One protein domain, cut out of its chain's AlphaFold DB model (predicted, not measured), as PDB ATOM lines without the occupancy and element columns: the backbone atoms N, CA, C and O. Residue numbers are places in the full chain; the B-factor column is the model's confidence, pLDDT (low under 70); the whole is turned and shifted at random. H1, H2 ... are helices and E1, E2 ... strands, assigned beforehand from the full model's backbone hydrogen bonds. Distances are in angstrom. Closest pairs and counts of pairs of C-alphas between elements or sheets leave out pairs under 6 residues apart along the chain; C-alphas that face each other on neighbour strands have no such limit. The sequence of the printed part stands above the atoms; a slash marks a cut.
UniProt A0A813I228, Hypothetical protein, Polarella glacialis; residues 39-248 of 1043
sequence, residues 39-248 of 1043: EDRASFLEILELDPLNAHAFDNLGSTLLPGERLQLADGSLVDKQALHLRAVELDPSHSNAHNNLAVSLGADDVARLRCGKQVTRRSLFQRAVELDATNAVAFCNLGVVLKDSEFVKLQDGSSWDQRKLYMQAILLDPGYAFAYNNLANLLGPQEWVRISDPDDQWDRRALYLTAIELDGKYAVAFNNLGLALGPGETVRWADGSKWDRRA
ATOM      1  N   GLU A  39      85.662  77.504  88.274       73.69
ATOM      2  CA  GLU A  39      84.822  78.305  87.364       73.69
ATOM      3  C   GLU A  39      84.719  79.778  87.810       73.69
ATOM      4  O   GLU A  39      84.875  80.698  86.997       73.69
ATOM      5  N   ASP A  40      84.530  80.018  89.107       77.25
ATOM      6  CA  ASP A  40      84.443  81.363  89.680       77.25
ATOM      7  C   ASP A  40      85.787  82.098  89.592       77.25
ATOM      8  O   ASP A  40      85.860  83.261  89.185       77.25
ATOM      9  N   ARG A  41      86.883  81.394  89.900       85.31
ATOM     10  CA  ARG A  41      88.247  81.907  89.738       85.31
ATOM     11  C   ARG A  41      88.543  82.268  88.284       85.31
ATOM     12  O   ARG A  41      89.098  83.340  88.040       85.31
ATOM     13  N   ALA A  42      88.190  81.400  87.334       84.94
ATOM     14  CA  ALA A  42      88.387  81.663  85.910       84.94
ATOM     15  C   ALA A  42      87.617  82.914  85.462       84.94
ATOM     16  O   ALA A  42      88.174  83.760  84.766       84.94
ATOM     17  N   SER A  43      86.384  83.079  85.947       87.75
ATOM     18  CA  SER A  43      85.549  84.248  85.652       87.75
ATOM     19  C   SER A  43      86.171  85.553  86.165       87.75
ATOM     20  O   SER A  43      86.208  86.549  85.445       87.75
ATOM     21  N   PHE A  44      86.714  85.576  87.391       90.62
ATOM     22  CA  PHE A  44      87.398  86.770  87.904       90.62
ATOM     23  C   PHE A  44      88.709  87.065  87.172       90.62
ATOM     24  O   PHE A  44      89.042  88.233  86.982       90.62
ATOM     25  N   LEU A  45      89.438  86.035  86.736       89.81
ATOM     26  CA  LEU A  45      90.639  86.211  85.920       89.81
ATOM     27  C   LEU A  45      90.309  86.804  84.546       89.81
ATOM     28  O   LEU A  45      90.976  87.752  84.143       89.81
ATOM     29  N   GLU A  46      89.249  86.341  83.879       91.19
ATOM     30  CA  GLU A  46      88.771  86.930  82.619       91.19
ATOM     31  C   GLU A  46      88.365  88.402  82.805       91.19
ATOM     32  O   GLU A  46      88.736  89.265  82.006       91.19
ATOM     33  N   ILE A  47      87.674  88.732  83.906       90.56
ATOM     34  CA  ILE A  47      87.350  90.128  84.237       90.56
ATOM     35  C   ILE A  47      88.625  90.964  84.392       90.56
ATOM     36  O   ILE A  47      88.657  92.095  83.918       90.56
ATOM     37  N   LEU A  48      89.674  90.429  85.020       90.38
ATOM     38  CA  LEU A  48      90.950  91.131  85.197       90.38
ATOM     39  C   LEU A  48      91.776  91.238  83.907       90.38
ATOM     40  O   LEU A  48      92.588  92.155  83.788       90.38
ATOM     41  N   GLU A  49      91.579  90.339  82.942       88.75
ATOM     42  CA  GLU A  49      92.150  90.471  81.595       88.75
ATOM     43  C   GLU A  49      91.478  91.604  80.810       88.75
ATOM     44  O   GLU A  49      92.154  92.363  80.112       88.75
ATOM     45  N   LEU A  50      90.157  91.746  80.950       90.69
ATOM     46  CA  LEU A  50      89.375  92.800  80.301       90.69
ATOM     47  C   LEU A  50      89.525  94.162  81.000       90.69
ATOM     48  O   LEU A  50      89.590  95.195  80.330       90.69
ATOM     49  N   ASP A  51      89.591  94.168  82.331       90.38
ATOM     50  CA  ASP A  51      89.766  95.344  83.184       90.38
ATOM     51  C   ASP A  51      90.791  95.076  84.310       90.38
ATOM     52  O   ASP A  51      90.432  94.686  85.429       90.38
ATOM     53  N   PRO A  52      92.083  95.355  84.056       87.94
ATOM     54  CA  PRO A  52      93.157  95.150  85.030       87.94
ATOM     55  C   PRO A  52      93.102  96.054  86.272       87.94
ATOM     56  O   PRO A  52      93.966  95.934  87.147       87.94
ATOM     57  N   LEU A  53      92.151  96.994  86.345       91.50
ATOM     58  CA  LEU A  53      91.967  97.923  87.464       91.50
ATOM     59  C   LEU A  53      90.692  97.629  88.271       91.50
ATOM     60  O   LEU A  53      90.339  98.403  89.163       91.50
ATOM     61  N   ASN A  54      90.025  96.500  88.016       91.75
ATOM     62  CA  ASN A  54      88.790  96.136  88.698       91.75
ATOM     63  C   ASN A  54      89.033  95.684  90.153       91.75
ATOM     64  O   ASN A  54      89.386  94.533  90.422       91.75
ATOM     65  N   ALA A  55      88.808  96.589  91.111       92.31
ATOM     66  CA  ALA A  55      89.000  96.319  92.539       92.31
ATOM     67  C   ALA A  55      88.130  95.157  93.062       92.31
ATOM     68  O   ALA A  55      88.612  94.339  93.845       92.31
ATOM     69  N   HIS A  56      86.878  95.047  92.605       91.25
ATOM     70  CA  HIS A  56      85.963  93.982  93.024       91.25
ATOM     71  C   HIS A  56      86.414  92.603  92.539       91.25
ATOM     72  O   HIS A  56      86.319  91.630  93.282       91.25
ATOM     73  N   ALA A  57      86.931  92.507  91.312       90.75
ATOM     74  CA  ALA A  57      87.460  91.254  90.786       90.75
ATOM     75  C   ALA A  57      88.693  90.793  91.579       90.75
ATOM     76  O   ALA A  57      88.785  89.614  91.907       90.75
ATOM     77  N   PHE A  58      89.588  91.710  91.970       92.69
ATOM     78  CA  PHE A  58      90.707  91.385  92.864       92.69
ATOM     79  C   PHE A  58      90.243  90.911  94.253       92.69
ATOM     80  O   PHE A  58      90.774  89.919  94.752       92.69
ATOM     81  N   ASP A  59      89.262  91.578  94.874       91.44
ATOM     82  CA  ASP A  59      88.738  91.186  96.194       91.44
ATOM     83  C   ASP A  59      88.042  89.816  96.161       91.44
ATOM     84  O   ASP A  59      88.307  88.939  96.991       91.44
ATOM     85  N   ASN A  60      87.197  89.590  95.154       90.69
ATOM     86  CA  ASN A  60      86.501  88.323  94.980       90.69
ATOM     87  C   ASN A  60      87.475  87.190  94.627       90.69
ATOM     88  O   ASN A  60      87.391  86.115  95.218       90.69
ATOM     89  N   LEU A  61      88.463  87.440  93.758       89.50
ATOM     90  CA  LEU A  61      89.524  86.479  93.453       89.50
ATOM     91  C   LEU A  61      90.336  86.124  94.705       89.50
ATOM     92  O   LEU A  61      90.573  84.944  94.957       89.50
ATOM     93  N   GLY A  62      90.696  87.110  95.535       89.00
ATOM     94  CA  GLY A  62      91.331  86.879  96.839       89.00
ATOM     95  C   GLY A  62      90.488  85.987  97.754       89.00
ATOM     96  O   GLY A  62      91.009  85.097  98.428       89.00
ATOM     97  N   SER A  63      89.166  86.154  97.713       86.19
ATOM     98  CA  SER A  63      88.220  85.356  98.496       86.19
ATOM     99  C   SER A  63      88.127  83.895  98.036       86.19
ATOM    100  O   SER A  63      87.829  83.035  98.864       86.19
ATOM    101  N   THR A  64      88.443  83.593  96.766       87.31
ATOM    102  CA  THR A  64      88.505  82.208  96.247       87.31
ATOM    103  C   THR A  64      89.750  81.431  96.686       87.31
ATOM    104  O   THR A  64      89.730  80.205  96.668       87.31
ATOM    105  N   LEU A  65      90.829  82.114  97.090       84.00
ATOM    106  CA  LEU A  65      92.092  81.474  97.466       84.00
ATOM    107  C   LEU A  65      92.055  80.851  98.863       84.00
ATOM    108  O   LEU A  65      91.614  81.472  99.842       84.00
ATOM    109  N   LEU A  66      92.630  79.651  98.962       80.00
ATOM    110  CA  LEU A  66      92.909  78.998 100.235       80.00
ATOM    111  C   LEU A  66      94.127  79.638 100.936       80.00
ATOM    112  O   LEU A  66      94.997  80.226 100.286       80.00
ATOM    113  N   PRO A  67      94.234  79.532 102.275       74.44
ATOM    114  CA  PRO A  67      95.410  80.002 103.005       74.44
ATOM    115  C   PRO A  67      96.709  79.372 102.479       74.44
ATOM    116  O   PRO A  67      96.806  78.154 102.348       74.44
ATOM    117  N   GLY A  68      97.713  80.204 102.188       77.81
ATOM    118  CA  GLY A  68      99.018  79.768 101.673       77.81
ATOM    119  C   GLY A  68      99.056  79.443 100.174       77.81
ATOM    120  O   GLY A  68     100.137  79.210  99.631       77.81
ATOM    121  N   GLU A  69      97.913  79.465  99.491       85.75
ATOM    122  CA  GLU A  69      97.841  79.281  98.046       85.75
ATOM    123  C   GLU A  69      98.386  80.517  97.308       85.75
ATOM    124  O   GLU A  69      98.185  81.661  97.727       85.75
ATOM    125  N   ARG A  70      99.093  80.282  96.198       87.56
ATOM    126  CA  ARG A  70      99.613  81.330  95.315       87.56
ATOM    127  C   ARG A  70      99.064  81.143  93.914       87.56
ATOM    128  O   ARG A  70      99.077  80.036  93.384       87.56
ATOM    129  N   LEU A  71      98.638  82.244  93.314       88.19
ATOM    130  CA  LEU A  71      98.114  82.311  91.961       88.19
ATOM    131  C   LEU A  71      99.084  83.094  91.084       88.19
ATOM    132  O   LEU A  71      99.623  84.114  91.512       88.19
ATOM    133  N   GLN A  72      99.296  82.637  89.854       87.69
ATOM    134  CA  GLN A  72     100.020  83.416  88.860       87.69
ATOM    135  C   GLN A  72      99.025  84.231  88.026       87.69
ATOM    136  O   GLN A  72      98.111  83.661  87.435       87.69
ATOM    137  N   LEU A  73      99.190  85.554  87.990       84.94
ATOM    138  CA  LEU A  73      98.397  86.445  87.138       84.94
ATOM    139  C   LEU A  73      98.948  86.471  85.702       84.94
ATOM    140  O   LEU A  73     100.085  86.067  85.453       84.94
ATOM    141  N   ALA A  74      98.168  87.005  84.756       80.25
ATOM    142  CA  ALA A  74      98.551  87.127  83.342       80.25
ATOM    143  C   ALA A  74      99.822  87.974  83.105       80.25
ATOM    144  O   ALA A  74     100.515  87.791  82.107       80.25
ATOM    145  N   ASP A  75     100.171  88.864  84.042       78.94
ATOM    146  CA  ASP A  75     101.422  89.638  84.033       78.94
ATOM    147  C   ASP A  75     102.648  88.835  84.530       78.94
ATOM    148  O   ASP A  75     103.759  89.364  84.603       78.94
ATOM    149  N   GLY A  76     102.457  87.557  84.868       80.31
ATOM    150  CA  GLY A  76     103.479  86.642  85.368       80.31
ATOM    151  C   GLY A  76     103.738  86.740  86.873       80.31
ATOM    152  O   GLY A  76     104.523  85.939  87.390       80.31
ATOM    153  N   SER A  77     103.096  87.672  87.586       85.38
ATOM    154  CA  SER A  77     103.286  87.845  89.029       85.38
ATOM    155  C   SER A  77     102.634  86.720  89.835       85.38
ATOM    156  O   SER A  77     101.499  86.323  89.579       85.38
ATOM    157  N   LEU A  78     103.365  86.197  90.824       88.38
ATOM    158  CA  LEU A  78     102.845  85.256  91.815       88.38
ATOM    159  C   LEU A  78     102.279  86.044  92.994       88.38
ATOM    160  O   LEU A  78     103.033  86.681  93.731       88.38
ATOM    161  N   VAL A  79     100.964  85.986  93.168       90.38
ATOM    162  CA  VAL A  79     100.221  86.702  94.206       90.38
ATOM    163  C   VAL A  79      99.525  85.718  95.135       90.38
ATOM    164  O   VAL A  79      99.061  84.660  94.717       90.38
ATOM    165  N   ASP A  80      99.463  86.063  96.414       90.50
ATOM    166  CA  ASP A  80      98.664  85.351  97.405       90.50
ATOM    167  C   ASP A  80      97.366  86.116  97.710       90.50
ATOM    168  O   ASP A  80      97.095  87.196  97.172       90.50
ATOM    169  N   LYS A  81      96.547  85.539  98.594       89.81
ATOM    170  CA  LYS A  81      95.288  86.132  99.058       89.81
ATOM    171  C   LYS A  81      95.460  87.558  99.593       89.81
ATOM    172  O   LYS A  81      94.683  88.446  99.246       89.81
ATOM    173  N   GLN A  82      96.483  87.785 100.415       89.88
ATOM    174  CA  GLN A  82      96.740  89.090 101.022       89.88
ATOM    175  C   GLN A  82      97.085  90.132  99.953       89.88
ATOM    176  O   GLN A  82      96.554  91.243  99.983       89.88
ATOM    177  N   ALA A  83      97.936  89.779  98.986       90.25
ATOM    178  CA  ALA A  83      98.326  90.664  97.894       90.25
ATOM    179  C   ALA A  83      97.134  91.077  97.015       90.25
ATOM    180  O   ALA A  83      97.068  92.227  96.579       90.25
ATOM    181  N   LEU A  84      96.175  90.174  96.785       92.56
ATOM    182  CA  LEU A  84      94.962  90.471  96.018       92.56
ATOM    183  C   LEU A  84      94.037  91.450  96.748       92.56
ATOM    184  O   LEU A  84      93.668  92.470  96.166       92.56
ATOM    185  N   HIS A  85      93.730  91.213  98.028       93.06
ATOM    186  CA  HIS A  85      92.920  92.155  98.815       93.06
ATOM    187  C   HIS A  85      93.623  93.508  98.988       93.06
ATOM    188  O   HIS A  85      92.985  94.557  98.940       93.06
ATOM    189  N   LEU A  86      94.953  93.511  99.129       93.38
ATOM    190  CA  LEU A  86      95.738  94.742  99.190       93.38
ATOM    191  C   LEU A  86      95.636  95.528  97.880       93.38
ATOM    192  O   LEU A  86      95.418  96.738  97.912       93.38
ATOM    193  N   ARG A  87      95.717  94.849  96.731       92.00
ATOM    194  CA  ARG A  87      95.534  95.478  95.417       92.00
ATOM    195  C   ARG A  87      94.112  96.013  95.241       92.00
ATOM    196  O   ARG A  87      93.961  97.112  94.719       92.00
ATOM    197  N   ALA A  88      93.094  95.308  95.736       94.44
ATOM    198  CA  ALA A  88      91.714  95.796  95.747       94.44
ATOM    199  C   ALA A  88      91.560  97.092  96.566       94.44
ATOM    200  O   ALA A  88      90.994  98.061  96.065       94.44
ATOM    201  N   VAL A  89      92.133  97.155  97.776       94.69
ATOM    202  CA  VAL A  89      92.124  98.364  98.628       94.69
ATOM    203  C   VAL A  89      92.880  99.534  97.989       94.69
ATOM    204  O   VAL A  89      92.504 100.693  98.168       94.69
ATOM    205  N   GLU A  90      93.964  99.262  97.261       93.31
ATOM    206  CA  GLU A  90      94.731 100.298  96.560       93.31
ATOM    207  C   GLU A  90      94.001 100.861  95.338       93.31
ATOM    208  O   GLU A  90      94.122 102.054  95.061       93.31
ATOM    209  N   LEU A  91      93.268 100.011  94.615       93.88
ATOM    210  CA  LEU A  91      92.487 100.397  93.441       93.88
ATOM    211  C   LEU A  91      91.211 101.149  93.829       93.88
ATOM    212  O   LEU A  91      90.891 102.157  93.204       93.88
ATOM    213  N   ASP A  92      90.529 100.703  94.886       93.75
ATOM    214  CA  ASP A  92      89.379 101.398  95.461       93.75
ATOM    215  C   ASP A  92      89.499 101.516  96.994       93.75
ATOM    216  O   ASP A  92      89.044 100.646  97.746       93.75
ATOM    217  N   PRO A  93      90.041 102.643  97.497       91.94
ATOM    218  CA  PRO A  93      90.136 102.904  98.930       91.94
ATOM    219  C   PRO A  93      88.788 103.025  99.655       91.94
ATOM    220  O   PRO A  93      88.786 103.077 100.891       91.94
ATOM    221  N   SER A  94      87.668 103.115  98.929       93.50
ATOM    222  CA  SER A  94      86.309 103.167  99.479       93.50
ATOM    223  C   SER A  94      85.611 101.803  99.537       93.50
ATOM    224  O   SER A  94      84.533 101.693 100.122       93.50
ATOM    225  N   HIS A  95      86.250 100.742  99.034       91.31
ATOM    226  CA  HIS A  95      85.677  99.403  99.020       91.31
ATOM    227  C   HIS A  95      85.696  98.742 100.412       91.31
ATOM    228  O   HIS A  95      86.665  98.086 100.794       91.31
ATOM    229  N   SER A  96      84.601  98.882 101.172       92.12
ATOM    230  CA  SER A  96      84.478  98.349 102.546       92.12
ATOM    231  C   SER A  96      84.853  96.860 102.673       92.12
ATOM    232  O   SER A  96      85.675  96.510 103.525       92.12
ATOM    233  N   ASN A  97      84.338  95.988 101.793       90.06
ATOM    234  CA  ASN A  97      84.633  94.548 101.845       90.06
ATOM    235  C   ASN A  97      86.114  94.230 101.618       90.06
ATOM    236  O   ASN A  97      86.649  93.396 102.342       90.06
ATOM    237  N   ALA A  98      86.806  94.939 100.721       91.38
ATOM    238  CA  ALA A  98      88.241  94.744 100.523       91.38
ATOM    239  C   ALA A  98      89.056  95.104 101.776       91.38
ATOM    240  O   ALA A  98      89.999  94.391 102.117       91.38
ATOM    241  N   HIS A  99      88.672  96.155 102.519       93.69
ATOM    242  CA  HIS A  99      89.294  96.461 103.817       93.69
ATOM    243  C   HIS A  99      89.034  95.352 104.844       93.69
ATOM    244  O   HIS A  99      89.968  94.921 105.520       93.69
ATOM    245  N   ASN A 100      87.792  94.860 104.940       92.50
ATOM    246  CA  ASN A 100      87.436  93.748 105.828       92.50
ATOM    247  C   ASN A 100      88.211  92.466 105.473       92.50
ATOM    248  O   ASN A 100      88.805  91.840 106.348       92.50
ATOM    249  N   ASN A 101      88.262  92.094 104.197       91.62
ATOM    250  CA  ASN A 101      88.907  90.869 103.737       91.62
ATOM    251  C   ASN A 101      90.436  90.947 103.842       91.62
ATOM    252  O   ASN A 101      91.071  89.982 104.275       91.62
ATOM    253  N   LEU A 102      91.034  92.114 103.561       92.44
ATOM    254  CA  LEU A 102      92.452  92.354 103.830       92.44
ATOM    255  C   LEU A 102      92.752  92.178 105.322       92.44
ATOM    256  O   LEU A 102      93.704  91.485 105.670       92.44
ATOM    257  N   ALA A 103      91.922  92.734 106.207       91.69
ATOM    258  CA  ALA A 103      92.084  92.574 107.650       91.69
ATOM    259  C   ALA A 103      91.969  91.109 108.103       91.69
ATOM    260  O   ALA A 103      92.735  90.677 108.962       91.69
ATOM    261  N   VAL A 104      91.048  90.328 107.530       89.56
ATOM    262  CA  VAL A 104      90.925  88.884 107.802       89.56
ATOM    263  C   VAL A 104      92.159  88.111 107.323       89.56
ATOM    264  O   VAL A 104      92.542  87.137 107.963       89.56
ATOM    265  N   SER A 105      92.797  88.544 106.230       88.00
ATOM    266  CA  SER A 105      94.009  87.901 105.703       88.00
ATOM    267  C   SER A 105      95.284  88.189 106.508       88.00
ATOM    268  O   SER A 105      96.269  87.476 106.341       88.00
ATOM    269  N   LEU A 106      95.275  89.210 107.374       86.12
ATOM    270  CA  LEU A 106      96.409  89.574 108.224       86.12
ATOM    271  C   LEU A 106      96.408  88.787 109.539       86.12
ATOM    272  O   LEU A 106      95.370  88.640 110.194       86.12
ATOM    273  N   GLY A 107      97.594  88.361 109.980       81.44
ATOM    274  CA  GLY A 107      97.816  87.883 111.340       81.44
ATOM    275  C   GLY A 107      97.523  88.960 112.394       81.44
ATOM    276  O   GLY A 107      97.387  90.147 112.091       81.44
ATOM    277  N   ALA A 108      97.402  88.548 113.659       76.62
ATOM    278  CA  ALA A 108      97.040  89.448 114.760       76.62
ATOM    279  C   ALA A 108      98.017  90.629 114.927       76.62
ATOM    280  O   ALA A 108      97.573  91.755 115.153       76.62
ATOM    281  N   ASP A 109      99.314  90.371 114.742       79.75
ATOM    282  CA  ASP A 109     100.395  91.356 114.875       79.75
ATOM    283  C   ASP A 109     100.936  91.850 113.519       79.75
ATOM    284  O   ASP A 109     101.893  92.627 113.469       79.75
ATOM    285  N   ASP A 110     100.324  91.426 112.411       84.88
ATOM    286  CA  ASP A 110     100.792  91.782 111.077       84.88
ATOM    287  C   ASP A 110     100.402  93.212 110.695       84.88
ATOM    288  O   ASP A 110      99.340  93.747 111.041       84.88
ATOM    289  N   VAL A 111     101.273  93.828 109.899       87.50
ATOM    290  CA  VAL A 111     101.080  95.169 109.353       87.50
ATOM    291  C   VAL A 111     101.171  95.096 107.837       87.50
ATOM    292  O   VAL A 111     102.215  94.754 107.280       87.50
ATOM    293  N   ALA A 112     100.094  95.469 107.153       86.56
ATOM    294  CA  ALA A 112     100.134  95.670 105.712       86.56
ATOM    295  C   ALA A 112     100.717  97.050 105.397       86.56
ATOM    296  O   ALA A 112     100.432  98.044 106.068       86.56
ATOM    297  N   ARG A 113     101.527  97.125 104.341       89.50
ATOM    298  CA  ARG A 113     102.065  98.385 103.829       89.50
ATOM    299  C   ARG A 113     101.466  98.664 102.460       89.50
ATOM    300  O   ARG A 113     101.755  97.951 101.508       89.50
ATOM    301  N   LEU A 114     100.665  99.720 102.375       85.06
ATOM    302  CA  LEU A 114     100.122 100.209 101.110       85.06
ATOM    303  C   LEU A 114     101.236 100.868 100.277       85.06
ATOM    304  O   LEU A 114     102.196 101.408 100.839       85.06
ATOM    305  N   ARG A 115     101.089 100.916  98.949       81.56
ATOM    306  CA  ARG A 115     102.025 101.589  98.021       81.56
ATOM    307  C   ARG A 115     102.276 103.056  98.353       81.56
ATOM    308  O   ARG A 115     103.366 103.558  98.100       81.56
ATOM    309  N   CYS A 116     101.312 103.739  98.970       76.19
ATOM    310  CA  CYS A 116     101.483 105.110  99.464       76.19
ATOM    311  C   CYS A 116     102.430 105.218 100.678       76.19
ATOM    312  O   CYS A 116     102.656 106.308 101.196       76.19
ATOM    313  N   GLY A 117     102.969 104.096 101.162       82.12
ATOM    314  CA  GLY A 117     103.862 104.012 102.311       82.12
ATOM    315  C   GLY A 117     103.144 103.905 103.655       82.12
ATOM    316  O   GLY A 117     103.808 103.631 104.655       82.12
ATOM    317  N   LYS A 118     101.813 104.072 103.692       87.12
ATOM    318  CA  LYS A 118     101.007 103.965 104.913       87.12
ATOM    319  C   LYS A 118     100.969 102.519 105.404       87.12
ATOM    320  O   LYS A 118     100.590 101.608 104.670       87.12
ATOM    321  N   GLN A 119     101.342 102.341 106.663       88.75
ATOM    322  CA  GLN A 119     101.165 101.093 107.390       88.75
ATOM    323  C   GLN A 119      99.745 101.025 107.951       88.75
ATOM    324  O   GLN A 119      99.254 101.997 108.531       88.75
ATOM    325  N   VAL A 120      99.084  99.891 107.751       89.94
ATOM    326  CA  VAL A 120      97.732  99.620 108.238       89.94
ATOM    327  C   VAL A 120      97.732  98.313 109.019       89.94
ATOM    328  O   VAL A 120      98.323  97.316 108.608       89.94
ATOM    329  N   THR A 121      97.092  98.343 110.180       91.75
ATOM    330  CA  THR A 121      96.915  97.181 111.055       91.75
ATOM    331  C   THR A 121      95.549  96.551 110.818       91.75
ATOM    332  O   THR A 121      94.618  97.231 110.367       91.75
ATOM    333  N   ARG A 122      95.397  95.282 111.209       91.44
ATOM    334  CA  ARG A 122      94.121  94.552 111.177       91.44
ATOM    335  C   ARG A 122      92.962  95.344 111.799       91.44
ATOM    336  O   ARG A 122      91.925  95.525 111.169       91.44
ATOM    337  N   ARG A 123      93.176  95.914 112.990       91.75
ATOM    338  CA  ARG A 123      92.203  96.792 113.664       91.75
ATOM    339  C   ARG A 123      91.819  97.998 112.807       91.75
ATOM    340  O   ARG A 123      90.637  98.283 112.649       91.75
ATOM    341  N   SER A 124      92.809  98.722 112.277       91.94
ATOM    342  CA  SER A 124      92.553  99.950 111.510       91.94
ATOM    343  C   SER A 124      91.775  99.686 110.219       91.94
ATOM    344  O   SER A 124      90.985 100.528 109.803       91.94
ATOM    345  N   LEU A 125      91.964  98.510 109.617       93.81
ATOM    346  CA  LEU A 125      91.247  98.080 108.422       93.81
ATOM    347  C   LEU A 125      89.791  97.708 108.728       93.81
ATOM    348  O   LEU A 125      88.903  98.191 108.034       93.81
ATOM    349  N   PHE A 126      89.513  96.944 109.794       94.31
ATOM    350  CA  PHE A 126      88.125  96.686 110.212       94.31
ATOM    351  C   PHE A 126      87.395  97.966 110.620       94.31
ATOM    352  O   PHE A 126      86.251  98.176 110.223       94.31
ATOM    353  N   GLN A 127      88.076  98.858 111.347       94.50
ATOM    354  CA  GLN A 127      87.533 100.175 111.664       94.50
ATOM    355  C   GLN A 127      87.191 100.941 110.381       94.50
ATOM    356  O   GLN A 127      86.095 101.486 110.260       94.50
ATOM    357  N   ARG A 128      88.094 100.941 109.394       94.06
ATOM    358  CA  ARG A 128      87.848 101.605 108.115       94.06
ATOM    359  C   ARG A 128      86.686 100.972 107.347       94.06
ATOM    360  O   ARG A 128      85.917 101.712 106.746       94.06
ATOM    361  N   ALA A 129      86.531  99.650 107.381       94.88
ATOM    362  CA  ALA A 129      85.419  98.953 106.739       94.88
ATOM    363  C   ALA A 129      84.058  99.383 107.318       94.88
ATOM    364  O   ALA A 129      83.151  99.711 106.553       94.88
ATOM    365  N   VAL A 130      83.950  99.474 108.648       95.00
ATOM    366  CA  VAL A 130      82.745  99.960 109.346       95.00
ATOM    367  C   VAL A 130      82.462 101.437 109.044       95.00
ATOM    368  O   VAL A 130      81.316 101.826 108.851       95.00
ATOM    369  N   GLU A 131      83.502 102.272 108.965       94.06
ATOM    370  CA  GLU A 131      83.359 103.693 108.610       94.06
ATOM    371  C   GLU A 131      82.935 103.910 107.150       94.06
ATOM    372  O   GLU A 131      82.309 104.920 106.837       94.06
ATOM    373  N   LEU A 132      83.318 103.001 106.250       93.88
ATOM    374  CA  LEU A 132      82.961 103.051 104.831       93.88
ATOM    375  C   LEU A 132      81.552 102.509 104.566       93.88
ATOM    376  O   LEU A 132      80.882 103.004 103.664       93.88
ATOM    377  N   ASP A 133      81.113 101.515 105.337       92.00
ATOM    378  CA  ASP A 133      79.786 100.916 105.224       92.00
ATOM    379  C   ASP A 133      79.207 100.594 106.608       92.00
ATOM    380  O   ASP A 133      79.517  99.572 107.227       92.00
ATOM    381  N   ALA A 134      78.300 101.461 107.062       90.44
ATOM    382  CA  ALA A 134      77.601 101.318 108.335       90.44
ATOM    383  C   ALA A 134      76.564 100.174 108.350       90.44
ATOM    384  O   ALA A 134      75.946  99.937 109.387       90.44
ATOM    385  N   THR A 135      76.359  99.474 107.228       91.69
ATOM    386  CA  THR A 135      75.457  98.315 107.119       91.69
ATOM    387  C   THR A 135      76.192  96.972 107.092       91.69
ATOM    388  O   THR A 135      75.559  95.917 107.111       91.69
ATOM    389  N   ASN A 136      77.528  96.980 107.125       88.88
ATOM    390  CA  ASN A 136      78.339  95.768 107.060       88.88
ATOM    391  C   ASN A 136      78.423  95.042 108.419       88.88
ATOM    392  O   ASN A 136      79.378  95.214 109.182       88.88
ATOM    393  N   ALA A 137      77.428  94.198 108.716       92.44
ATOM    394  CA  ALA A 137      77.354  93.411 109.955       92.44
ATOM    395  C   ALA A 137      78.623  92.575 110.229       92.44
ATOM    396  O   ALA A 137      79.081  92.471 111.372       92.44
ATOM    397  N   VAL A 138      79.236  92.022 109.175       92.25
ATOM    398  CA  VAL A 138      80.465  91.217 109.264       92.25
ATOM    399  C   VAL A 138      81.638  92.063 109.760       92.25
ATOM    400  O   VAL A 138      82.345  91.641 110.676       92.25
ATOM    401  N   ALA A 139      81.812  93.274 109.221       90.25
ATOM    402  CA  ALA A 139      82.872  94.188 109.641       90.25
ATOM    403  C   ALA A 139      82.710  94.643 111.103       90.25
ATOM    404  O   ALA A 139      83.702  94.698 111.832       90.25
ATOM    405  N   PHE A 140      81.477  94.901 111.561       94.94
ATOM    406  CA  PHE A 140      81.196  95.210 112.970       94.94
ATOM    407  C   PHE A 140      81.596  94.059 113.899       94.94
ATOM    408  O   PHE A 140      82.307  94.276 114.882       94.94
ATOM    409  N   CYS A 141      81.192  92.829 113.572       93.75
ATOM    410  CA  CYS A 141      81.556  91.657 114.366       93.75
ATOM    411  C   CYS A 141      83.076  91.431 114.374       93.75
ATOM    412  O   CYS A 141      83.669  91.257 115.435       93.75
ATOM    413  N   ASN A 142      83.734  91.518 113.217       93.06
ATOM    414  CA  ASN A 142      85.182  91.342 113.120       93.06
ATOM    415  C   ASN A 142      85.969  92.432 113.861       93.06
ATOM    416  O   ASN A 142      86.997  92.137 114.471       93.06
ATOM    417  N   LEU A 143      85.486  93.680 113.856       93.62
ATOM    418  CA  LEU A 143      86.071  94.748 114.663       93.62
ATOM    419  C   LEU A 143      85.966  94.418 116.155       93.62
ATOM    420  O   LEU A 143      86.952  94.573 116.872       93.62
ATOM    421  N   GLY A 144      84.811  93.906 116.597       92.94
ATOM    422  CA  GLY A 144      84.605  93.431 117.967       92.94
ATOM    423  C   GLY A 144      85.600  92.339 118.366       92.94
ATOM    424  O   GLY A 144      86.190  92.427 119.436       92.94
ATOM    425  N   VAL A 145      85.869  91.375 117.480       90.94
ATOM    426  CA  VAL A 145      86.829  90.279 117.731       90.94
ATOM    427  C   VAL A 145      88.265  90.785 117.931       90.94
ATOM    428  O   VAL A 145      89.043  90.157 118.643       90.94
ATOM    429  N   VAL A 146      88.639  91.907 117.310       90.56
ATOM    430  CA  VAL A 146      90.007  92.455 117.381       90.56
ATOM    431  C   VAL A 146      90.213  93.413 118.557       90.56
ATOM    432  O   VAL A 146      91.356  93.666 118.945       90.56
ATOM    433  N   LEU A 147      89.141  93.966 119.130       90.06
ATOM    434  CA  LEU A 147      89.251  94.780 120.340       90.06
ATOM    435  C   LEU A 147      89.637  93.913 121.537       90.06
ATOM    436  O   LEU A 147      89.182  92.778 121.660       90.06
ATOM    437  N   LYS A 148      90.444  94.468 122.440       86.56
ATOM    438  CA  LYS A 148      90.716  93.855 123.745       86.56
ATOM    439  C   LYS A 148      89.589  94.151 124.733       86.56
ATOM    440  O   LYS A 148      88.797  95.076 124.543       86.56
ATOM    441  N   ASP A 149      89.561  93.402 125.828       80.38
ATOM    442  CA  ASP A 149      88.603  93.622 126.908       80.38
ATOM    443  C   ASP A 149      88.704  95.054 127.447       80.38
ATOM    444  O   ASP A 149      89.795  95.583 127.672       80.38
ATOM    445  N   SER A 150      87.551  95.688 127.670       82.19
ATOM    446  CA  SER A 150      87.434  97.090 128.115       82.19
ATOM    447  C   SER A 150      88.017  98.138 127.155       82.19
ATOM    448  O   SER A 150      88.136  99.313 127.513       82.19
ATOM    449  N   GLU A 151      88.383  97.745 125.936       90.44
ATOM    450  CA  GLU A 151      88.865  98.664 124.921       90.44
ATOM    451  C   GLU A 151      87.709  99.315 124.156       90.44
ATOM    452  O   GLU A 151      86.677  98.698 123.888       90.44
ATOM    453  N   PHE A 152      87.915 100.570 123.758       91.44
ATOM    454  CA  PHE A 152      86.973 101.309 122.930       91.44
ATOM    455  C   PHE A 152      87.596 101.688 121.586       91.44
ATOM    456  O   PHE A 152      88.781 102.029 121.488       91.44
ATOM    457  N   VAL A 153      86.772 101.695 120.543       92.44
ATOM    458  CA  VAL A 153      87.077 102.296 119.246       92.44
ATOM    459  C   VAL A 153      86.257 103.567 119.071       92.44
ATOM    460  O   VAL A 153      85.058 103.590 119.343       92.44
ATOM    461  N   LYS A 154      86.919 104.642 118.635       92.31
ATOM    462  CA  LYS A 154      86.247 105.872 118.217       92.31
ATOM    463  C   LYS A 154      86.037 105.832 116.713       92.31
ATOM    464  O   LYS A 154      87.024 105.720 115.989       92.31
ATOM    465  N   LEU A 155      84.788 105.934 116.272       89.19
ATOM    466  CA  LEU A 155      84.428 106.026 114.856       89.19
ATOM    467  C   LEU A 155      84.470 107.492 114.381       89.19
ATOM    468  O   LEU A 155      84.581 108.417 115.192       89.19
ATOM    469  N   GLN A 156      84.405 107.723 113.064       85.25
ATOM    470  CA  GLN A 156      84.509 109.072 112.473       85.25
ATOM    471  C   GLN A 156      83.404 110.043 112.901       85.25
ATOM    472  O   GLN A 156      83.630 111.251 112.924       85.25
ATOM    473  N   ASP A 157      82.236 109.530 113.279       83.12
ATOM    474  CA  ASP A 157      81.128 110.315 113.831       83.12
ATOM    475  C   ASP A 157      81.370 110.768 115.290       83.12
ATOM    476  O   ASP A 157      80.544 111.468 115.875       83.12
ATOM    477  N   GLY A 158      82.508 110.390 115.885       85.38
ATOM    478  CA  GLY A 158      82.894 110.711 117.258       85.38
ATOM    479  C   GLY A 158      82.338 109.749 118.308       85.38
ATOM    480  O   GLY A 158      82.654 109.897 119.494       85.38
ATOM    481  N   SER A 159      81.544 108.755 117.907       89.25
ATOM    482  CA  SER A 159      80.981 107.755 118.812       89.25
ATOM    483  C   SER A 159      82.048 106.768 119.300       89.25
ATOM    484  O   SER A 159      83.009 106.454 118.596       89.25
ATOM    485  N   SER A 160      81.898 106.288 120.541       92.00
ATOM    486  CA  SER A 160      82.832 105.362 121.194       92.00
ATOM    487  C   SER A 160      82.153 104.019 121.460       92.00
ATOM    488  O   SER A 160      81.147 103.953 122.177       92.00
ATOM    489  N   TRP A 161      82.723 102.960 120.894       94.38
ATOM    490  CA  TRP A 161      82.147 101.619 120.851       94.38
ATOM    491  C   TRP A 161      83.074 100.606 121.511       94.38
ATOM    492  O   TRP A 161      84.273 100.611 121.250       94.38
ATOM    493  N   ASP A 162      82.517  99.755 122.362       94.06
ATOM    494  CA  ASP A 162      83.178  98.566 122.902       94.06
ATOM    495  C   ASP A 162      82.757  97.320 122.102       94.06
ATOM    496  O   ASP A 162      81.891  97.384 121.224       94.06
ATOM    497  N   GLN A 163      83.356  96.167 122.415       93.94
ATOM    498  CA  GLN A 163      83.021  94.879 121.792       93.94
ATOM    499  C   GLN A 163      81.514  94.579 121.848       93.94
ATOM    500  O   GLN A 163      80.924  94.141 120.862       93.94
ATOM    501  N   ARG A 164      80.880  94.854 122.997       93.50
ATOM    502  CA  ARG A 164      79.464  94.563 123.241       93.50
ATOM    503  C   ARG A 164      78.568  95.323 122.270       93.50
ATOM    504  O   ARG A 164      77.744  94.704 121.600       93.50
ATOM    505  N   LYS A 165      78.757  96.640 122.144       94.06
ATOM    506  CA  LYS A 165      77.992  97.460 121.195       94.06
ATOM    507  C   LYS A 165      78.240  97.035 119.752       94.06
ATOM    508  O   LYS A 165      77.295  97.003 118.972       94.06
ATOM    509  N   LEU A 166      79.479  96.683 119.397       95.44
ATOM    510  CA  LEU A 166      79.808  96.220 118.045       95.44
ATOM    511  C   LEU A 166      79.071  94.919 117.689       95.44
ATOM    512  O   LEU A 166      78.487  94.834 116.611       95.44
ATOM    513  N   TYR A 167      79.031  93.931 118.591       95.75
ATOM    514  CA  TYR A 167      78.277  92.693 118.356       95.75
ATOM    515  C   TYR A 167      76.766  92.924 118.312       95.75
ATOM    516  O   TYR A 167      76.101  92.380 117.436       95.75
ATOM    517  N   MET A 168      76.225  93.765 119.199       95.44
ATOM    518  CA  MET A 168      74.806  94.135 119.160       95.44
ATOM    519  C   MET A 168      74.436  94.802 117.832       95.44
ATOM    520  O   MET A 168      73.422  94.451 117.240       95.44
ATOM    521  N   GLN A 169      75.274  95.706 117.321       95.06
ATOM    522  CA  GLN A 169      75.043  96.336 116.022       95.06
ATOM    523  C   GLN A 169      75.126  95.337 114.870       95.06
ATOM    524  O   GLN A 169      74.313  95.411 113.957       95.06
ATOM    525  N   ALA A 170      76.053  94.377 114.919       95.94
ATOM    526  CA  ALA A 170      76.097  93.303 113.931       95.94
ATOM    527  C   ALA A 170      74.791  92.486 113.919       95.94
ATOM    528  O   ALA A 170      74.278  92.201 112.844       95.94
ATOM    529  N   ILE A 171      74.220  92.181 115.092       95.81
ATOM    530  CA  ILE A 171      72.933  91.472 115.218       95.81
ATOM    531  C   ILE A 171      71.762  92.327 114.715       95.81
ATOM    532  O   ILE A 171      70.876  91.820 114.036       95.81
ATOM    533  N   LEU A 172      71.748  93.628 115.021       95.25
ATOM    534  CA  LEU A 172      70.702  94.541 114.547       95.25
ATOM    535  C   LEU A 172      70.716  94.698 113.019       95.25
ATOM    536  O   LEU A 172      69.660  94.852 112.408       95.25
ATOM    537  N   LEU A 173      71.906  94.680 112.412       94.06
ATOM    538  CA  LEU A 173      72.085  94.767 110.963       94.06
ATOM    539  C   LEU A 173      71.773  93.442 110.256       94.06
ATOM    540  O   LEU A 173      71.168  93.456 109.187       94.06
ATOM    541  N   ASP A 174      72.169  92.315 110.851       94.19
ATOM    542  CA  ASP A 174      71.878  90.969 110.357       94.19
ATOM    543  C   ASP A 174      71.460  90.034 111.512       94.19
ATOM    544  O   ASP A 174      72.307  89.386 112.140       94.19
ATOM    545  N   PRO A 175      70.142  89.904 111.772       93.62
ATOM    546  CA  PRO A 175      69.619  88.983 112.783       93.62
ATOM    547  C   PRO A 175      69.907  87.504 112.485       93.62
ATOM    548  O   PRO A 175      69.726  86.659 113.357       93.62
ATOM    549  N   GLY A 176      70.334  87.167 111.262       94.25
ATOM    550  CA  GLY A 176      70.743  85.819 110.877       94.25
ATOM    551  C   GLY A 176      72.203  85.495 111.202       94.25
ATOM    552  O   GLY A 176      72.644  84.367 110.967       94.25
ATOM    553  N   TYR A 177      72.974  86.446 111.740       91.94
ATOM    554  CA  TYR A 177      74.418  86.289 111.866       91.94
ATOM    555  C   TYR A 177      74.847  85.546 113.142       91.94
ATOM    556  O   TYR A 177      75.244  86.141 114.147       91.94
ATOM    557  N   ALA A 178      74.826  84.210 113.081       93.56
ATOM    558  CA  ALA A 178      75.147  83.303 114.192       93.56
ATOM    559  C   ALA A 178      76.464  83.624 114.939       93.56
ATOM    560  O   ALA A 178      76.537  83.506 116.167       93.56
ATOM    561  N   PHE A 179      77.506  84.065 114.225       92.44
ATOM    562  CA  PHE A 179      78.798  84.422 114.826       92.44
ATOM    563  C   PHE A 179      78.687  85.581 115.823       92.44
ATOM    564  O   PHE A 179      79.319  85.533 116.881       92.44
ATOM    565  N   ALA A 180      77.863  86.592 115.528       92.38
ATOM    566  CA  ALA A 180      77.677  87.740 116.409       92.38
ATOM    567  C   ALA A 180      76.971  87.345 117.716       92.38
ATOM    568  O   ALA A 180      77.400  87.778 118.785       92.38
ATOM    569  N   TYR A 181      75.976  86.453 117.650       96.50
ATOM    570  CA  TYR A 181      75.314  85.887 118.831       96.50
ATOM    571  C   TYR A 181      76.287  85.104 119.722       96.50
ATOM    572  O   TYR A 181      76.367  85.365 120.922       96.50
ATOM    573  N   ASN A 182      77.081  84.195 119.143       95.19
ATOM    574  CA  ASN A 182      78.096  83.438 119.888       95.19
ATOM    575  C   ASN A 182      79.136  84.358 120.548       95.19
ATOM    576  O   ASN A 182      79.505  84.158 121.704       95.19
ATOM    577  N   ASN A 183      79.613  85.373 119.826       93.94
ATOM    578  CA  ASN A 183      80.625  86.284 120.355       93.94
ATOM    579  C   ASN A 183      80.057  87.220 121.429       93.94
ATOM    580  O   ASN A 183      80.739  87.483 122.415       93.94
ATOM    581  N   LEU A 184      78.801  87.659 121.300       95.38
ATOM    582  CA  LEU A 184      78.116  88.409 122.352       95.38
ATOM    583  C   LEU A 184      77.914  87.552 123.610       95.38
ATOM    584  O   LEU A 184      78.159  88.032 124.713       95.38
ATOM    585  N   ALA A 185      77.543  86.278 123.454       95.56
ATOM    586  CA  ALA A 185      77.390  85.339 124.565       95.56
ATOM    587  C   ALA A 185      78.698  85.138 125.351       95.56
ATOM    588  O   ALA A 185      78.679  85.129 126.584       95.56
ATOM    589  N   ASN A 186      79.835  85.053 124.650       93.12
ATOM    590  CA  ASN A 186      81.164  84.961 125.264       93.12
ATOM    591  C   ASN A 186      81.488  86.162 126.174       93.12
ATOM    592  O   ASN A 186      82.232  85.997 127.138       93.12
ATOM    593  N   LEU A 187      80.909  87.345 125.917       92.50
ATOM    594  CA  LEU A 187      81.128  88.546 126.737       92.50
ATOM    595  C   LEU A 187      80.270  88.614 128.006       92.50
ATOM    596  O   LEU A 187      80.616  89.360 128.920       92.50
ATOM    597  N   LEU A 188      79.125  87.928 128.050       92.12
ATOM    598  CA  LEU A 188      78.183  88.042 129.170       92.12
ATOM    599  C   LEU A 188      78.591  87.132 130.310       92.12
ATOM    600  O   LEU A 188      78.854  85.971 130.049       92.12
ATOM    601  N   GLY A 189      78.583  87.587 131.562       89.62
ATOM    602  CA  GLY A 189      78.749  86.707 132.728       89.62
ATOM    603  C   GLY A 189      77.582  85.714 132.943       89.62
ATOM    604  O   GLY A 189      76.526  85.860 132.331       89.62
ATOM    605  N   PRO A 190      77.710  84.718 133.848       83.38
ATOM    606  CA  PRO A 190      76.687  83.680 134.070       83.38
ATOM    607  C   PRO A 190      75.298  84.185 134.499       83.38
ATOM    608  O   PRO A 190      74.309  83.503 134.272       83.38
ATOM    609  N   GLN A 191      75.230  85.352 135.143       85.38
ATOM    610  CA  GLN A 191      73.988  85.990 135.614       85.38
ATOM    611  C   GLN A 191      73.725  87.323 134.898       85.38
ATOM    612  O   GLN A 191      72.912  88.134 135.343       85.38
ATOM    613  N   GLU A 192      74.469  87.589 133.826       91.88
ATOM    614  CA  GLU A 192      74.340  88.814 133.059       91.88
ATOM    615  C   GLU A 192      73.366  88.610 131.901       91.88
ATOM    616  O   GLU A 192      73.326  87.557 131.262       91.88
ATOM    617  N   TRP A 193      72.602  89.655 131.619       90.62
ATOM    618  CA  TRP A 193      71.739  89.737 130.457       90.62
ATOM    619  C   TRP A 193      72.038  91.018 129.683       90.62
ATOM    620  O   TRP A 193      72.535  92.008 130.228       90.62
ATOM    621  N   VAL A 194      71.711  91.003 128.398       92.38
ATOM    622  CA  VAL A 194      71.820  92.151 127.498       92.38
ATOM    623  C   VAL A 194      70.481  92.415 126.829       92.38
ATOM    624  O   VAL A 194      69.644  91.525 126.714       92.38
ATOM    625  N   ARG A 195      70.275  93.659 126.402       91.50
ATOM    626  CA  ARG A 195      69.145  94.052 125.558       91.50
ATOM    627  C   ARG A 195      69.680  94.461 124.207       91.50
ATOM    628  O   ARG A 195      70.549  95.328 124.161       91.50
ATOM    629  N   ILE A 196      69.192  93.823 123.148       88.00
ATOM    630  CA  ILE A 196      69.679  94.063 121.787       88.00
ATOM    631  C   ILE A 196      68.808  95.106 121.094       88.00
ATOM    632  O   ILE A 196      69.330  96.137 120.672       88.00
ATOM    633  N   SER A 197      67.496  94.862 121.029       81.56
ATOM    634  CA  SER A 197      66.555  95.732 120.312       81.56
ATOM    635  C   SER A 197      65.606  96.453 121.270       81.56
ATOM    636  O   SER A 197      65.710  97.666 121.452       81.56
ATOM    637  N   ASP A 198      64.711  95.706 121.919       77.44
ATOM    638  CA  ASP A 198      63.619  96.268 122.716       77.44
ATOM    639  C   ASP A 198      63.914  96.276 124.228       77.44
ATOM    640  O   ASP A 198      64.709  95.474 124.728       77.44
ATOM    641  N   PRO A 199      63.257  97.154 125.013       66.06
ATOM    642  CA  PRO A 199      63.438  97.218 126.466       66.06
ATOM    643  C   PRO A 199      63.098  95.916 127.205       66.06
ATOM    644  O   PRO A 199      63.656  95.670 128.277       66.06
ATOM    645  N   ASP A 200      62.208  95.105 126.631       75.12
ATOM    646  CA  ASP A 200      61.739  93.835 127.194       75.12
ATOM    647  C   ASP A 200      62.498  92.617 126.632       75.12
ATOM    648  O   ASP A 200      62.305  91.494 127.095       75.12
ATOM    649  N   ASP A 201      63.397  92.838 125.670       83.00
ATOM    650  CA  ASP A 201      64.151  91.805 124.965       83.00
ATOM    651  C   ASP A 201      65.440  91.467 125.727       83.00
ATOM    652  O   ASP A 201      66.516  91.996 125.449       83.00
ATOM    653  N   GLN A 202      65.308  90.655 126.780       88.50
ATOM    654  CA  GLN A 202      66.426  90.240 127.629       88.50
ATOM    655  C   GLN A 202      67.039  88.934 127.132       88.50
ATOM    656  O   GLN A 202      66.403  87.881 127.148       88.50
ATOM    657  N   TRP A 203      68.312  89.011 126.765       92.94
ATOM    658  CA  TRP A 203      69.111  87.891 126.301       92.94
ATOM    659  C   TRP A 203      70.145  87.528 127.350       92.94
ATOM    660  O   TRP A 203      71.015  88.337 127.672       92.94
ATOM    661  N   ASP A 204      70.073  86.306 127.863       92.69
ATOM    662  CA  ASP A 204      71.168  85.726 128.628       92.69
ATOM    663  C   ASP A 204      72.169  85.015 127.698       92.69
ATOM    664  O   ASP A 204      71.926  84.786 126.507       92.69
ATOM    665  N   ARG A 205      73.327  84.649 128.255       93.94
ATOM    666  CA  ARG A 205      74.381  83.915 127.538       93.94
ATOM    667  C   ARG A 205      73.851  82.644 126.853       93.94
ATOM    668  O   ARG A 205      74.284  82.307 125.753       93.94
ATOM    669  N   ARG A 206      72.937  81.916 127.500       91.88
ATOM    670  CA  ARG A 206      72.430  80.621 127.029       91.88
ATOM    671  C   ARG A 206      71.505  80.788 125.827       91.88
ATOM    672  O   ARG A 206      71.652  80.047 124.857       91.88
ATOM    673  N   ALA A 207      70.587  81.747 125.884       92.12
ATOM    674  CA  ALA A 207      69.689  82.099 124.794       92.12
ATOM    675  C   ALA A 207      70.482  82.518 123.551       92.12
ATOM    676  O   ALA A 207      70.203  82.037 122.459       92.12
ATOM    677  N   LEU A 208      71.537  83.321 123.723       95.38
ATOM    678  CA  LEU A 208      72.400  83.732 122.614       95.38
ATOM    679  C   LEU A 208      73.107  82.544 121.937       95.38
ATOM    680  O   LEU A 208      73.091  82.452 120.711       95.38
ATOM    681  N   TYR A 209      73.695  81.609 122.696       95.81
ATOM    682  CA  TYR A 209      74.299  80.409 122.096       95.81
ATOM    683  C   TYR A 209      73.272  79.508 121.412       95.81
ATOM    684  O   TYR A 209      73.550  78.979 120.337       95.81
ATOM    685  N   LEU A 210      72.095  79.336 122.018       93.88
ATOM    686  CA  LEU A 210      71.000  78.575 121.421       93.88
ATOM    687  C   LEU A 210      70.596  79.159 120.071       93.88
ATOM    688  O   LEU A 210      70.565  78.431 119.085       93.88
ATOM    689  N   THR A 211      70.388  80.471 120.000       94.50
ATOM    690  CA  THR A 211      70.054  81.145 118.745       94.50
ATOM    691  C   THR A 211      71.189  81.053 117.728       94.50
ATOM    692  O   THR A 211      70.922  80.806 116.557       94.50
ATOM    693  N   ALA A 212      72.458  81.141 118.143       95.50
ATOM    694  CA  ALA A 212      73.582  80.903 117.233       95.50
ATOM    695  C   ALA A 212      73.537  79.496 116.599       95.50
ATOM    696  O   ALA A 212      73.790  79.355 115.405       95.50
ATOM    697  N   ILE A 213      73.177  78.468 117.376       94.75
ATOM    698  CA  ILE A 213      73.034  77.080 116.905       94.75
ATOM    699  C   ILE A 213      71.783  76.898 116.032       94.75
ATOM    700  O   ILE A 213      71.806  76.135 115.071       94.75
ATOM    701  N   GLU A 214      70.677  77.569 116.355       93.62
ATOM    702  CA  GLU A 214      69.448  77.523 115.553       93.62
ATOM    703  C   GLU A 214      69.636  78.184 114.182       93.62
ATOM    704  O   GLU A 214      69.124  77.682 113.180       93.62
ATOM    705  N   LEU A 215      70.397  79.281 114.135       93.31
ATOM    706  CA  LEU A 215      70.764  79.978 112.903       93.31
ATOM    707  C   LEU A 215      71.779  79.179 112.073       93.31
ATOM    708  O   LEU A 215      71.644  79.105 110.852       93.31
ATOM    709  N   ASP A 216      72.764  78.547 112.722       92.00
ATOM    710  CA  ASP A 216      73.723  77.646 112.079       92.00
ATOM    711  C   ASP A 216      73.914  76.340 112.869       92.00
ATOM    712  O   ASP A 216      74.770  76.206 113.748       92.00
ATOM    713  N   GLY A 217      73.156  75.313 112.471       90.12
ATOM    714  CA  GLY A 217      73.213  73.978 113.076       90.12
ATOM    715  C   GLY A 217      74.528  73.218 112.857       90.12
ATOM    716  O   GLY A 217      74.672  72.104 113.369       90.12
ATOM    717  N   LYS A 218      75.480  73.774 112.091       92.75
ATOM    718  CA  LYS A 218      76.832  73.226 111.902       92.75
ATOM    719  C   LYS A 218      77.897  73.991 112.690       92.75
ATOM    720  O   LYS A 218      79.076  73.640 112.600       92.75
ATOM    721  N   TYR A 219      77.516  74.983 113.495       90.38
ATOM    722  CA  TYR A 219      78.470  75.814 114.216       90.38
ATOM    723  C   TYR A 219      79.041  75.115 115.465       90.38
ATOM    724  O   TYR A 219      78.623  75.355 116.598       90.38
ATOM    725  N   ALA A 220      80.036  74.246 115.258       92.38
ATOM    726  CA  ALA A 220      80.667  73.428 116.302       92.38
ATOM    727  C   ALA A 220      81.124  74.231 117.537       92.38
ATOM    728  O   ALA A 220      80.921  73.809 118.674       92.38
ATOM    729  N   VAL A 221      81.688  75.426 117.326       91.12
ATOM    730  CA  VAL A 221      82.177  76.294 118.411       91.12
ATOM    731  C   VAL A 221      81.038  76.745 119.331       91.12
ATOM    732  O   VAL A 221      81.220  76.751 120.546       91.12
ATOM    733  N   ALA A 222      79.855  77.055 118.789       92.75
ATOM    734  CA  ALA A 222      78.702  77.444 119.600       92.75
ATOM    735  C   ALA A 222      78.180  76.277 120.455       92.75
ATOM    736  O   ALA A 222      77.843  76.485 121.619       92.75
ATOM    737  N   PHE A 223      78.191  75.043 119.930       95.56
ATOM    738  CA  PHE A 223      77.898  73.845 120.730       95.56
ATOM    739  C   PHE A 223      78.881  73.690 121.896       95.56
ATOM    740  O   PHE A 223      78.454  73.483 123.033       95.56
ATOM    741  N   ASN A 224      80.184  73.844 121.637       94.44
ATOM    742  CA  ASN A 224      81.203  73.752 122.680       94.44
ATOM    743  C   ASN A 224      81.022  74.830 123.762       94.44
ATOM    744  O   ASN A 224      81.030  74.528 124.956       94.44
ATOM    745  N   ASN A 225      80.800  76.078 123.346       94.62
ATOM    746  CA  ASN A 225      80.620  77.207 124.259       94.62
ATOM    747  C   ASN A 225      79.320  77.100 125.068       94.62
ATOM    748  O   ASN A 225      79.310  77.435 126.253       94.62
ATOM    749  N   LEU A 226      78.240  76.579 124.473       95.06
ATOM    750  CA  LEU A 226      77.014  76.274 125.207       95.06
ATOM    751  C   LEU A 226      77.266  75.198 126.268       95.06
ATOM    752  O   LEU A 226      76.810  75.356 127.395       95.06
ATOM    753  N   GLY A 227      78.026  74.145 125.943       94.19
ATOM    754  CA  GLY A 227      78.428  73.119 126.911       94.19
ATOM    755  C   GLY A 227      79.174  73.710 128.113       94.19
ATOM    756  O   GLY A 227      78.818  73.429 129.260       94.19
ATOM    757  N   LEU A 228      80.132  74.608 127.859       92.00
ATOM    758  CA  LEU A 228      80.856  75.344 128.905       92.00
ATOM    759  C   LEU A 228      79.952  76.267 129.735       92.00
ATOM    760  O   LEU A 228      80.223  76.494 130.913       92.00
ATOM    761  N   ALA A 229      78.891  76.810 129.136       91.38
ATOM    762  CA  ALA A 229      77.947  77.682 129.824       91.38
ATOM    763  C   ALA A 229      76.977  76.930 130.750       91.38
ATOM    764  O   ALA A 229      76.429  77.551 131.658       91.38
ATOM    765  N   LEU A 230      76.761  75.628 130.537       89.94
ATOM    766  CA  LEU A 230      75.886  74.820 131.386       89.94
ATOM    767  C   LEU A 230      76.569  74.420 132.686       89.94
ATOM    768  O   LEU A 230      77.704  73.946 132.673       89.94
ATOM    769  N   GLY A 231      75.851  74.530 133.801       82.94
ATOM    770  CA  GLY A 231      76.267  73.989 135.092       82.94
ATOM    771  C   GLY A 231      76.205  72.452 135.161       82.94
ATOM    772  O   GLY A 231      75.616  71.799 134.294       82.94
ATOM    773  N   PRO A 232      76.795  71.832 136.201       76.88
ATOM    774  CA  PRO A 232      76.673  70.393 136.435       76.88
ATOM    775  C   PRO A 232      75.203  69.958 136.553       76.88
ATOM    776  O   PRO A 232      74.442  70.518 137.337       76.88
ATOM    777  N   GLY A 233      74.797  68.951 135.774       78.25
ATOM    778  CA  GLY A 233      73.425  68.424 135.772       78.25
ATOM    779  C   GLY A 233      72.393  69.283 135.029       78.25
ATOM    780  O   GLY A 233      71.232  68.878 134.913       78.25
ATOM    781  N   GLU A 234      72.784  70.440 134.490       88.19
ATOM    782  CA  GLU A 234      71.899  71.239 133.650       88.19
ATOM    783  C   GLU A 234      71.710  70.601 132.272       88.19
ATOM    784  O   GLU A 234      72.599  69.960 131.712       88.19
ATOM    785  N   THR A 235      70.520  70.805 131.706       91.62
ATOM    786  CA  THR A 235      70.195  70.360 130.351       91.62
ATOM    787  C   THR A 235      69.506  71.463 129.571       91.62
ATOM    788  O   THR A 235      68.846  72.353 130.126       91.62
ATOM    789  N   VAL A 236      69.636  71.384 128.255       91.06
ATOM    790  CA  VAL A 236      68.947  72.248 127.305       91.06
ATOM    791  C   VAL A 236      67.980  71.398 126.478       91.06
ATOM    792  O   VAL A 236      68.202  70.203 126.286       91.06
ATOM    793  N   ARG A 237      66.849  71.987 126.077       89.00
ATOM    794  CA  ARG A 237      65.799  71.321 125.298       89.00
ATOM    795  C   ARG A 237      65.712  71.944 123.916       89.00
ATOM    796  O   ARG A 237      65.660  73.165 123.826       89.00
ATOM    797  N   TRP A 238      65.643  71.104 122.891       83.94
ATOM    798  CA  TRP A 238      65.474  71.524 121.502       83.94
ATOM    799  C   TRP A 238      63.995  71.487 121.118       83.94
ATOM    800  O   TRP A 238      63.168  70.887 121.812       83.94
ATOM    801  N   ALA A 239      63.660  72.123 119.992       79.25
ATOM    802  CA  ALA A 239      62.300  72.158 119.456       79.25
ATOM    803  C   ALA A 239      61.722  70.756 119.160       79.25
ATOM    804  O   ALA A 239      60.509  70.568 119.196       79.25
ATOM    805  N   ASP A 240      62.582  69.764 118.916       80.81
ATOM    806  CA  ASP A 240      62.214  68.356 118.718       80.81
ATOM    807  C   ASP A 240      61.950  67.588 120.032       80.81
ATOM    808  O   ASP A 240      61.588  66.411 120.010       80.81
ATOM    809  N   GLY A 241      62.113  68.245 121.184       82.69
ATOM    810  CA  GLY A 241      61.950  67.661 122.513       82.69
ATOM    811  C   GLY A 241      63.186  66.932 123.047       82.69
ATOM    812  O   GLY A 241      63.151  66.459 124.189       82.69
ATOM    813  N   SER A 242      64.277  66.856 122.277       87.88
ATOM    814  CA  SER A 242      65.526  66.249 122.735       87.88
ATOM    815  C   SER A 242      66.149  67.068 123.871       87.88
ATOM    816  O   SER A 242      66.052  68.298 123.919       87.88
ATOM    817  N   LYS A 243      66.751  66.367 124.839       91.62
ATOM    818  CA  LYS A 243      67.432  66.954 125.999       91.62
ATOM    819  C   LYS A 243      68.917  66.685 125.897       91.62
ATOM    820  O   LYS A 243      69.310  65.530 125.779       91.62
ATOM    821  N   TRP A 244      69.703  67.744 125.982       92.38
ATOM    822  CA  TRP A 244      71.146  67.677 125.832       92.38
ATOM    823  C   TRP A 244      71.806  68.199 127.098       92.38
ATOM    824  O   TRP A 244      71.459  69.278 127.583       92.38
ATOM    825  N   ASP A 245      72.716  67.403 127.647       92.12
ATOM    826  CA  ASP A 245      73.609  67.797 128.730       92.12
ATOM    827  C   ASP A 245      74.925  68.356 128.156       92.12
ATOM    828  O   ASP A 245      75.136  68.399 126.939       92.12
ATOM    829  N   ARG A 246      75.828  68.791 129.041       92.50
ATOM    830  CA  ARG A 246      77.158  69.290 128.662       92.50
ATOM    831  C   ARG A 246      77.919  68.303 127.762       92.50
ATOM    832  O   ARG A 246      78.523  68.712 126.774       92.50
ATOM    833  N   ARG A 247      77.873  67.004 128.079       92.00
ATOM    834  CA  ARG A 247      78.589  65.954 127.335       92.00
ATOM    835  C   ARG A 247      78.063  65.825 125.910       92.00
ATOM    836  O   ARG A 247      78.860  65.834 124.979       92.00
ATOM    837  N   ALA A 248      76.742  65.769 125.736       92.38
ATOM    838  CA  ALA A 248      76.112  65.697 124.419       92.38
ATOM    839  C   ALA A 248      76.475  66.906 123.541       92.38
ATOM    840  O   ALA A 248      76.723  66.754 122.346       92.38
TER     841      ALA A 248
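Overview. This is residues 39 to 248 of the 1043 residues of the protein "Hypothetical protein" of Polarella glacialis (UniProt A0A813I228). Ten helices, H1 to H10, pack one after another in a zigzag row, an elongated solenoid in which each helix runs against the one before it. Small two-stranded hairpins, E1 with E2, E3 with E4 and E5 with E6, come after H2, H4 and H8, while the unnamed stretches after H6 and H10 hold still shorter antiparallel pairings. The printed part has 210 residues, mostly helix, with ten named helices and six named strands in the order H1 H2 E1 E2 H3 H4 E3 E4 H5 H6 H7 H8 E5 E6 H9 H10; its three sheets, E1 - E2, E3 - E4 and E5 - E6, are antiparallel. It is only just compact, close to loose, with a radius of gyration of the C-alphas of 20.0 A, and its spans of 62 by 41 by 29 A are only just elongated.

Arrangement. H1, residues 39 to 50, and H2, residues 55 to 64, form a helical hairpin at a shallow tilt of 25 degrees; their closest C-alphas, of Phe 44 and Ala 57, are 5.3 A apart. E1, residues 70 to 72, and E2, residues 78 to 80, form a hairpin, with N 71 and O 79 at 2.8 A. H3, residues 81 to 91, touches H2, the closest C-alphas being those of Ala 55 and Ala 88, 4.2 A apart. H3 and H4, residues 96 to 105, form a helical hairpin, closest at the C-alphas of His 85 and Leu 102, 5.0 A. H4 also touches H2, at a tilt of 36 degrees, only just steep, with the C-alphas of Asp 59 and Ala 98 closest at 5.6 A. In the hairpin of E3, residues 111 to 113, and E4, residues 119 to 121, N 120 and O 112 are 2.8 A apart. H5, residues 122 to 132, touches H4, closest at the C-alphas of Ser 96 and Ala 129, 4.3 A. H6, residues 137 to 146, forms a helical hairpin with H5, closest at Phe 126 and Leu 143, C-alphas 5.3 A apart. H7, residues 163 to 173, forms a helical hairpin with H6, with the C-alphas of Ala 137 and Ala 170 closest at 4.2 A. H8, residues 178 to 187, forms a helical hairpin with H7, closest at the C-alphas of Tyr 167 and Ala 180, 5.4 A. H6 and H8 only just touch, with 3 pairs of C-alphas within 8 A, closest at Cys 141 and Ala 180, 5.9 A. In the hairpin of E5, residues 193 to 195, and E6, residues 202 to 204, N 194 and O 203 are 2.8 A apart. H9, residues 205 to 215, touches H8, closest at the C-alphas of Ala 178 and Ala 212, 4.2 A. H9 and H10, residues 220 to 229, form a helical hairpin, closest at the C-alphas of Tyr 209 and Leu 226, 5.8 A. H2 to H10 make an up and down bundle, each helix running against the one before it in the chain. Every O i to N i+4 pair is within hydrogen-bond range in H1 to H7, H9 and H10; in H8 it is 5 of 6.

Along the chain. H1 begins at C-alpha 39 (84.822, 78.305, 87.364) and is 16.8 A long. H3 and H9 measure 15.6 A each, H5 and H7 15.4 A each. H6 begins at C-alpha 137 (77.354, 93.411, 109.955), and H10 ends at C-alpha 229 (77.947, 77.682, 129.824).

Size, cuts and confidence. The two C-alphas farthest apart, of Leu 50 and Gly 233, are 62.7 A apart. The printed part has no cut. The link from H6 to H7, 16 residues, is long. The mean pLDDT of the printed part is 89.8, and residue 199 is under 70.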